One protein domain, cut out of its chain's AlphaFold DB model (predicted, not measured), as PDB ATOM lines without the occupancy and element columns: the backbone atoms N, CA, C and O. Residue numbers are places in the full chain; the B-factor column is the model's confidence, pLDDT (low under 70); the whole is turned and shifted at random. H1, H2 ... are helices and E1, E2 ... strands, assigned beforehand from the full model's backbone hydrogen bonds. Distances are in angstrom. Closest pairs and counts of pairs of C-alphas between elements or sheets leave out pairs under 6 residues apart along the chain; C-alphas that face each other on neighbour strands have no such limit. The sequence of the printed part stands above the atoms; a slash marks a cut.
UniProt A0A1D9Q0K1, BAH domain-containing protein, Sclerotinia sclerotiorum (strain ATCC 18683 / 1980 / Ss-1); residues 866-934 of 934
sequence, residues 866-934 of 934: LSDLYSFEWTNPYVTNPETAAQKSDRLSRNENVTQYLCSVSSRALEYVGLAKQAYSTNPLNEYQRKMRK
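This is residues 866 to 934 of the 934 residues of the protein "BAH domain-containing protein" of Sclerotinia sclerotiorum (strain ATCC 18683 / 1980 / Ss-1) (UniProt A0A1D9Q0K1). With little regular structure, this is a loose, flat, open run of chain round a small sheet of two parallel strands, E1 and E2, with helix H1 toward one end of the longest axis and short helix H2 at the other. The long loop of residues 903 to 926 leads from E2 to H2. The 69 printed residues run E1, H1, E2, H2, a mixed class with 25 residues in named elements; the radius of gyration of the C-alphas is 15.9 A, the spans 43 by 35 by 17 A.

E1, residues 872 to 875, and E2, residues 899 to 902, are parallel neighbours at 29 degrees; N 873 and O 899 are within hydrogen-bond range at 2.9 A. H1, residues 885 to 895, is near E1, with 5 pairs of C-alphas within 10 A. E1, H1 and E2 form a strand-helix-strand unit, parallel strands joined through a helix, with a right-handed crossover. Residues 884 to 890, of which 885 to 890 belong to H1, stand free. H2, residues 927 to 932, is apart from E1 and H1. In H1 and H2 every O i to N i+4 pair is within hydrogen-bond range.

E1 begins at C-alpha 872 (147.231, 183.850, 166.933); H2 ends at C-alpha 932 (128.942, 189.542, 160.253). H1 measures 15.0 A from first to last C-alpha, E1 10.6 A, E2 10.2 A and H2 8.7 A.

The C-alphas farthest apart, Pro 882 and Glu 927, are 43.2 A apart. The printed part has no cut; the link E2 to H2 is long. Mean pLDDT of the printed part is 74.3, with residues 875 to 881, 895, 897 and 902 to 917 under 70.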
ATOM      1  N   LEU A 866     138.916 190.665 158.659       87.69
ATOM      2  CA  LEU A 866     139.760 190.003 159.669       87.69
ATOM      3  C   LEU A 866     140.445 190.951 160.675       87.69
ATOM      4  O   LEU A 866     141.059 190.465 161.620       87.69
ATOM      5  N   SER A 867     140.374 192.276 160.495       86.25
ATOM      6  CA  SER A 867     141.083 193.256 161.350       86.25
ATOM      7  C   SER A 867     140.566 193.376 162.792       86.25
ATOM      8  O   SER A 867     141.263 193.924 163.639       86.25
ATOM      9  N   ASP A 868     139.378 192.846 163.083       87.50
ATOM     10  CA  ASP A 868     138.777 192.738 164.420       87.50
ATOM     11  C   ASP A 868     139.069 191.390 165.114       87.50
ATOM     12  O   ASP A 868     138.531 191.099 166.183       87.50
ATOM     13  N   LEU A 869     139.919 190.538 164.533       84.81
ATOM     14  CA  LEU A 869     140.379 189.300 165.165       84.81
ATOM     15  C   LEU A 869     141.606 189.543 166.056       84.81
ATOM     16  O   LEU A 869     142.357 190.504 165.888       84.81
ATOM     17  N   TYR A 870     141.837 188.638 167.007       82.00
ATOM     18  CA  TYR A 870     143.125 188.544 167.696       82.00
ATOM     19  C   TYR A 870     144.142 187.808 166.821       82.00
ATOM     20  O   TYR A 870     143.833 186.761 166.250       82.00
ATOM     21  N   SER A 871     145.381 188.299 166.799       79.50
ATOM     22  CA  SER A 871     146.517 187.549 166.268       79.50
ATOM     23  C   SER A 871     146.735 186.263 167.071       79.50
ATOM     24  O   SER A 871     146.846 186.292 168.299       79.50
ATOM     25  N   PHE A 872     146.848 185.139 166.369       78.94
ATOM     26  CA  PHE A 872     147.231 183.850 166.933       78.94
ATOM     27  C   PHE A 872     148.214 183.134 166.006       78.94
ATOM     28  O   PHE A 872     148.292 183.423 164.812       78.94
ATOM     29  N   GLU A 873     148.936 182.172 166.560       77.06
ATOM     30  CA  GLU A 873     149.818 181.258 165.840       77.06
ATOM     31  C   GLU A 873     149.667 179.850 166.437       77.06
ATOM     32  O   GLU A 873     149.075 179.664 167.505       77.06
ATOM     33  N   TRP A 874     150.122 178.831 165.712       74.44
ATOM     34  CA  TRP A 874     150.009 177.437 166.127       74.44
ATOM     35  C   TRP A 874     151.293 176.671 165.816       74.44
ATOM     36  O   TRP A 874     151.899 176.841 164.758       74.44
ATOM     37  N   THR A 875     151.685 175.783 166.726       69.00
ATOM     38  CA  THR A 875     152.861 174.929 166.531       69.00
ATOM     39  C   THR A 875     152.480 173.699 165.712       69.00
ATOM     40  O   THR A 875     151.637 172.903 166.135       69.00
ATOM     41  N   ASN A 876     153.130 173.512 164.559       66.38
ATOM     42  CA  ASN A 876     153.012 172.292 163.760       66.38
ATOM     43  C   ASN A 876     153.641 171.099 164.514       66.38
ATOM     44  O   ASN A 876     154.831 171.160 164.828       66.38
ATOM     45  N   PRO A 877     152.900 170.007 164.790       66.38
ATOM     46  CA  PRO A 877     153.446 168.847 165.494       66.38
ATOM     47  C   PRO A 877     154.368 167.984 164.621       66.38
ATOM     48  O   PRO A 877     155.076 167.119 165.137       66.38
ATOM     49  N   TYR A 878     154.375 168.194 163.302       64.38
ATOM     50  CA  TYR A 878     155.268 167.502 162.380       64.38
ATOM     51  C   TYR A 878     156.546 168.317 162.159       64.38
ATOM     52  O   TYR A 878     156.488 169.478 161.759       64.38
ATOM     53  N   VAL A 879     157.711 167.694 162.369       63.62
ATOM     54  CA  VAL A 879     159.029 168.334 162.213       63.62
ATOM     55  C   VAL A 879     159.355 168.545 160.727       63.62
ATOM     56  O   VAL A 879     160.048 167.748 160.095       63.62
ATOM     57  N   THR A 880     158.829 169.622 160.146       63.19
ATOM     58  CA  THR A 880     159.031 169.994 158.740       63.19
ATOM     59  C   THR A 880     160.220 170.946 158.579       63.19
ATOM     60  O   THR A 880     160.033 172.144 158.381       63.19
ATOM     61  N   ASN A 881     161.426 170.367 158.605       65.06
ATOM     62  CA  ASN A 881     162.748 171.007 158.466       65.06
ATOM     63  C   ASN A 881     163.190 171.914 159.643       65.06
ATOM     64  O   ASN A 881     162.353 172.410 160.396       65.06
ATOM     65  N   PRO A 882     164.510 172.144 159.826       70.31
ATOM     66  CA  PRO A 882     165.017 173.126 160.786       70.31
ATOM     67  C   PRO A 882     164.695 174.563 160.356       70.31
ATOM     68  O   PRO A 882     164.832 174.909 159.183       70.31
ATOM     69  N   GLU A 883     164.334 175.417 161.313       74.44
ATOM     70  CA  GLU A 883     164.137 176.851 161.076       74.44
ATOM     71  C   GLU A 883     165.452 177.544 160.696       74.44
ATOM     72  O   GLU A 883     166.487 177.339 161.339       74.44
ATOM     73  N   THR A 884     165.412 178.442 159.709       83.81
ATOM     74  CA  THR A 884     166.516 179.391 159.495       83.81
ATOM     75  C   THR A 884     166.609 180.386 160.656       83.81
ATOM     76  O   THR A 884     165.623 180.658 161.342       83.81
ATOM     77  N   ALA A 885     167.783 180.995 160.858       80.12
ATOM     78  CA  ALA A 885     167.973 182.007 161.903       80.12
ATOM     79  C   ALA A 885     166.987 183.190 161.780       80.12
ATOM     80  O   ALA A 885     166.511 183.689 162.796       80.12
ATOM     81  N   ALA A 886     166.627 183.582 160.551       80.88
ATOM     82  CA  ALA A 886     165.629 184.616 160.290       80.88
ATOM     83  C   ALA A 886     164.219 184.185 160.732       80.88
ATOM     84  O   ALA A 886     163.595 184.884 161.524       80.88
ATOM     85  N   GLN A 887     163.750 183.005 160.303       78.69
ATOM     86  CA  GLN A 887     162.447 182.456 160.718       78.69
ATOM     87  C   GLN A 887     162.359 182.265 162.235       78.69
ATOM     88  O   GLN A 887     161.342 182.583 162.840       78.69
ATOM     89  N   LYS A 888     163.444 181.797 162.864       77.19
ATOM     90  CA  LYS A 888     163.516 181.639 164.317       77.19
ATOM     91  C   LYS A 888     163.458 182.986 165.045       77.19
ATOM     92  O   LYS A 888     162.793 183.076 166.071       77.19
ATOM     93  N   SER A 889     164.121 184.022 164.528       78.94
ATOM     94  CA  SER A 889     164.052 185.379 165.089       78.94
ATOM     95  C   SER A 889     162.655 185.987 164.947       78.94
ATOM     96  O   SER A 889     162.162 186.591 165.893       78.94
ATOM     97  N   ASP A 890     162.013 185.798 163.793       77.31
ATOM     98  CA  ASP A 890     160.665 186.296 163.501       77.31
ATOM     99  C   ASP A 890     159.573 185.559 164.302       77.31
ATOM    100  O   ASP A 890     158.645 186.178 164.817       77.31
ATOM    101  N   ARG A 891     159.705 184.243 164.508       77.38
ATOM    102  CA  ARG A 891     158.829 183.525 165.442       77.38
ATOM    103  C   ARG A 891     159.076 183.954 166.889       77.38
ATOM    104  O   ARG A 891     158.128 184.035 167.656       77.38
ATOM    105  N   LEU A 892     160.316 184.249 167.289       75.81
ATOM    106  CA  LEU A 892     160.599 184.729 168.646       75.81
ATOM    107  C   LEU A 892     159.997 186.118 168.915       75.81
ATOM    108  O   LEU A 892     159.389 186.290 169.965       75.81
ATOM    109  N   SER A 893     160.070 187.066 167.975       76.19
ATOM    110  CA  SER A 893     159.413 188.376 168.130       76.19
ATOM    111  C   SER A 893     157.881 188.279 168.094       76.19
ATOM    112  O   SER A 893     157.199 188.985 168.838       76.19
ATOM    113  N   ARG A 894     157.312 187.374 167.285       74.19
ATOM    114  CA  ARG A 894     155.861 187.116 167.286       74.19
ATOM    115  C   ARG A 894     155.405 186.408 168.569       74.19
ATOM    116  O   ARG A 894     154.391 186.810 169.135       74.19
ATOM    117  N   ASN A 895     156.183 185.468 169.112       68.81
ATOM    118  CA  ASN A 895     155.930 184.814 170.406       68.81
ATOM    119  C   ASN A 895     155.762 185.791 171.587       68.81
ATOM    120  O   ASN A 895     155.091 185.435 172.552       68.81
ATOM    121  N   GLU A 896     156.357 186.989 171.547       70.81
ATOM    122  CA  GLU A 896     156.233 187.980 172.629       70.81
ATOM    123  C   GLU A 896     154.836 188.624 172.706       70.81
ATOM    124  O   GLU A 896     154.443 189.096 173.771       70.81
ATOM    125  N   ASN A 897     154.076 188.639 171.601       69.62
ATOM    126  CA  ASN A 897     152.819 189.396 171.482       69.62
ATOM    127  C   ASN A 897     151.639 188.593 170.888       69.62
ATOM    128  O   ASN A 897     150.505 189.072 170.898       69.62
ATOM    129  N   VAL A 898     151.875 187.385 170.367       77.31
ATOM    130  CA  VAL A 898     150.880 186.548 169.672       77.31
ATOM    131  C   VAL A 898     150.574 185.288 170.484       77.31
ATOM    132  O   VAL A 898     151.481 184.587 170.931       77.31
ATOM    133  N   THR A 899     149.286 184.966 170.653       76.81
ATOM    134  CA  THR A 899     148.862 183.766 171.399       76.81
ATOM    135  C   THR A 899     149.194 182.493 170.620       76.81
ATOM    136  O   THR A 899     148.774 182.343 169.473       76.81
ATOM    137  N   GLN A 900     149.916 181.572 171.259       73.50
ATOM    138  CA  GLN A 900     150.379 180.314 170.671       73.50
ATOM    139  C   GLN A 900     149.475 179.143 171.080       73.50
ATOM    140  O   GLN A 900     149.293 178.891 172.273       73.50
ATOM    141  N   TYR A 901     148.961 178.387 170.109       74.69
ATOM    142  CA  TYR A 901     148.200 177.154 170.346       74.69
ATOM    143  C   TYR A 901     149.011 175.902 169.976       74.69
ATOM    144  O   TYR A 901     149.589 175.804 168.893       74.69
ATOM    145  N   LEU A 902     149.030 174.903 170.864       67.25
ATOM    146  CA  LEU A 902     149.667 173.613 170.597       67.25
ATOM    147  C   LEU A 902     148.675 172.656 169.923       67.25
ATOM    148  O   LEU A 902     147.622 172.354 170.479       67.25
ATOM    149  N   CYS A 903     149.027 172.138 168.747       67.19
ATOM    150  CA  CYS A 903     148.265 171.088 168.078       67.19
ATOM    151  C   CYS A 903     148.759 169.713 168.563       67.19
ATOM    152  O   CYS A 903     149.832 169.256 168.170       67.19
ATOM    153  N   SER A 904     148.008 169.075 169.466       60.00
ATOM    154  CA  SER A 904     148.382 167.777 170.040       60.00
ATOM    155  C   SER A 904     147.857 166.607 169.196       60.00
ATOM    156  O   SER A 904     146.685 166.552 168.845       60.00
ATOM    157  N   VAL A 905     148.738 165.660 168.853       56.34
ATOM    158  CA  VAL A 905     148.401 164.464 168.039       56.34
ATOM    159  C   VAL A 905     148.095 163.241 168.924       56.34
ATOM    160  O   VAL A 905     147.767 162.167 168.430       56.34
ATOM    161  N   SER A 906     148.254 163.374 170.243       53.19
ATOM    162  CA  SER A 906     148.249 162.263 171.204       53.19
ATOM    163  C   SER A 906     146.876 161.923 171.789       53.19
ATOM    164  O   SER A 906     146.723 160.839 172.348       53.19
ATOM    165  N   SER A 907     145.882 162.808 171.687       44.84
ATOM    166  CA  SER A 907     144.523 162.554 172.169       44.84
ATOM    167  C   SER A 907     143.648 161.954 171.066       44.84
ATOM    168  O   SER A 907     143.521 162.510 169.980       44.84
ATOM    169  N   ARG A 908     142.975 160.831 171.358       47.03
ATOM    170  CA  ARG A 908     141.840 160.365 170.533       47.03
ATOM    171  C   ARG A 908     140.593 161.240 170.717       47.03
ATOM    172  O   ARG A 908     139.720 161.222 169.856       47.03
ATOM    173  N   ALA A 909     140.541 162.032 171.791       47.78
ATOM    174  CA  ALA A 909     139.613 163.147 171.911       47.78
ATOM    175  C   ALA A 909     139.940 164.207 170.844       47.78
ATOM    176  O   ALA A 909     141.042 164.761 170.816       47.78
ATOM    177  N   LEU A 910     138.964 164.466 169.969       48.56
ATOM    178  CA  LEU A 910     139.006 165.463 168.895       48.56
ATOM    179  C   LEU A 910     138.785 166.882 169.450       48.56
ATOM    180  O   LEU A 910     137.829 167.567 169.085       48.56
ATOM    181  N   GLU A 911     139.661 167.326 170.349       54.56
ATOM    182  CA  GLU A 911     139.653 168.715 170.808       54.56
ATOM    183  C   GLU A 911     140.110 169.651 169.679       54.56
ATOM    184  O   GLU A 911     141.133 169.436 169.024       54.56
ATOM    185  N   TYR A 912     139.325 170.698 169.421       58.69
ATOM    186  CA  TYR A 912     139.644 171.688 168.396       58.69
ATOM    187  C   TYR A 912     140.863 172.522 168.811       58.69
ATOM    188  O   TYR A 912     140.915 173.036 169.925       58.69
ATOM    189  N   VAL A 913     141.812 172.731 167.893       64.81
ATOM    190  CA  VAL A 913     142.947 173.637 168.129       64.81
ATOM    191  C   VAL A 913     142.436 175.077 168.225       64.81
ATOM    192  O   VAL A 913     141.978 175.643 167.233       64.81
ATOM    193  N   GLY A 914     142.524 175.665 169.419       67.06
ATOM    194  CA  GLY A 914     142.039 177.014 169.721       67.06
ATOM    195  C   GLY A 914     140.941 177.020 170.786       67.06
ATOM    196  O   GLY A 914     140.703 176.028 171.469       67.06
ATOM    197  N   LEU A 915     140.251 178.152 170.939       67.25
ATOM    198  CA  LEU A 915     139.116 178.274 171.856       67.25
ATOM    199  C   LEU A 915     137.791 178.138 171.095       67.25
ATOM    200  O   LEU A 915     137.509 178.910 170.184       67.25
ATOM    201  N   ALA A 916     136.914 177.232 171.541       64.50
ATOM    202  CA  ALA A 916     135.568 177.053 170.971       64.50
ATOM    203  C   ALA A 916     134.644 178.288 171.117       64.50
ATOM    204  O   ALA A 916     133.549 178.324 170.548       64.50
ATOM    205  N   LYS A 917     135.070 179.293 171.893       68.81
ATOM    206  CA  LYS A 917     134.536 180.660 171.932       68.81
ATOM    207  C   LYS A 917     135.701 181.625 172.138       68.81
ATOM    208  O   LYS A 917     136.422 181.496 173.123       68.81
ATOM    209  N   GLN A 918     135.833 182.618 171.268       74.62
ATOM    210  CA  GLN A 918     136.811 183.696 171.389       74.62
ATOM    211  C   GLN A 918     136.101 185.036 171.148       74.62
ATOM    212  O   GLN A 918     135.145 185.097 170.375       74.62
ATOM    213  N   ALA A 919     136.520 186.088 171.852       82.25
ATOM    214  CA  ALA A 919     136.037 187.444 171.602       82.25
ATOM    215  C   ALA A 919     136.767 188.069 170.400       82.25
ATOM    216  O   ALA A 919     137.867 187.640 170.050       82.25
ATOM    217  N   TYR A 920     136.177 189.105 169.809       86.81
ATOM    218  CA  TYR A 920     136.868 189.987 168.866       86.81
ATOM    219  C   TYR A 920     137.839 190.908 169.623       86.81
ATOM    220  O   TYR A 920     137.622 191.200 170.802       86.81
ATOM    221  N   SER A 921     138.927 191.324 168.974       85.44
ATOM    222  CA  SER A 921     139.960 192.186 169.571       85.44
ATOM    223  C   SER A 921     139.502 193.639 169.703       85.44
ATOM    224  O   SER A 921     139.960 194.363 170.589       85.44
ATOM    225  N   THR A 922     138.552 194.045 168.863       87.19
ATOM    226  CA  THR A 922     137.924 195.367 168.829       87.19
ATOM    227  C   THR A 922     136.402 195.244 168.694       87.19
ATOM    228  O   THR A 922     135.852 194.166 168.459       87.19
ATOM    229  N   ASN A 923     135.693 196.368 168.840       88.31
ATOM    230  CA  ASN A 923     134.336 196.484 168.303       88.31
ATOM    231  C   ASN A 923     134.403 196.594 166.765       88.31
ATOM    232  O   ASN A 923     135.385 197.147 166.268       88.31
ATOM    233  N   PRO A 924     133.359 196.170 166.022       90.31
ATOM    234  CA  PRO A 924     133.321 196.253 164.563       90.31
ATOM    235  C   PRO A 924     133.766 197.607 163.995       90.31
ATOM    236  O   PRO A 924     133.168 198.647 164.276       90.31
ATOM    237  N   LEU A 925     134.806 197.564 163.167       89.12
ATOM    238  CA  LEU A 925     135.492 198.712 162.576       89.12
ATOM    239  C   LEU A 925     134.843 199.181 161.267       89.12
ATOM    240  O   LEU A 925     135.155 200.260 160.779       89.12
ATOM    241  N   ASN A 926     133.954 198.388 160.673       89.00
ATOM    242  CA  ASN A 926     133.260 198.720 159.430       89.00
ATOM    243  C   ASN A 926     131.867 198.064 159.373       89.00
ATOM    244  O   ASN A 926     131.475 197.263 160.230       89.00
ATOM    245  N   GLU A 927     131.104 198.395 158.331       88.75
ATOM    246  CA  GLU A 927     129.742 197.891 158.137       88.75
ATOM    247  C   GLU A 927     129.678 196.390 157.791       88.75
ATOM    248  O   GLU A 927     128.674 195.747 158.101       88.75
ATOM    249  N   TYR A 928     130.743 195.804 157.227       90.19
ATOM    250  CA  TYR A 928     130.834 194.360 156.984       90.19
ATOM    251  C   TYR A 928     130.934 193.584 158.307       90.19
ATOM    252  O   TYR A 928     130.094 192.726 158.583       90.19
ATOM    253  N   GLN A 929     131.875 193.946 159.182       91.81
ATOM    254  CA  GLN A 929     132.010 193.387 160.532       91.81
ATOM    255  C   GLN A 929     130.726 193.607 161.341       91.81
ATOM    256  O   GLN A 929     130.215 192.662 161.941       91.81
ATOM    257  N   ARG A 930     130.114 194.803 161.283       91.12
ATOM    258  CA  ARG A 930     128.839 195.085 161.974       91.12
ATOM    259  C   ARG A 930     127.711 194.134 161.551       91.12
ATOM    260  O   ARG A 930     126.829 193.842 162.356       91.12
ATOM    261  N   LYS A 931     127.705 193.665 160.299       88.19
ATOM    262  CA  LYS A 931     126.724 192.684 159.809       88.19
ATOM    263  C   LYS A 931     127.124 191.241 160.135       88.19
ATOM    264  O   LYS A 931     126.247 190.467 160.493       88.19
ATOM    265  N   MET A 932     128.413 190.904 160.066       88.06
ATOM    266  CA  MET A 932     128.942 189.542 160.253       88.06
ATOM    267  C   MET A 932     129.226 189.141 161.716       88.06
ATOM    268  O   MET A 932     129.510 187.973 161.966       88.06
ATOM    269  N   ARG A 933     129.215 190.079 162.679       87.31
ATOM    270  CA  ARG A 933     129.441 189.810 164.121       87.31
ATOM    271  C   ARG A 933     128.150 189.858 164.968       87.31
ATOM    272  O   ARG A 933     128.227 190.094 166.173       87.31
ATOM    273  N   LYS A 934     126.983 189.702 164.333       75.19
ATOM    274  CA  LYS A 934     125.662 189.626 164.987       75.19
ATOM    275  C   LYS A 934     125.380 188.230 165.544       75.19
ATOM    276  O   LYS A 934     124.671 188.179 166.572       75.19
TER     277      LYS A 934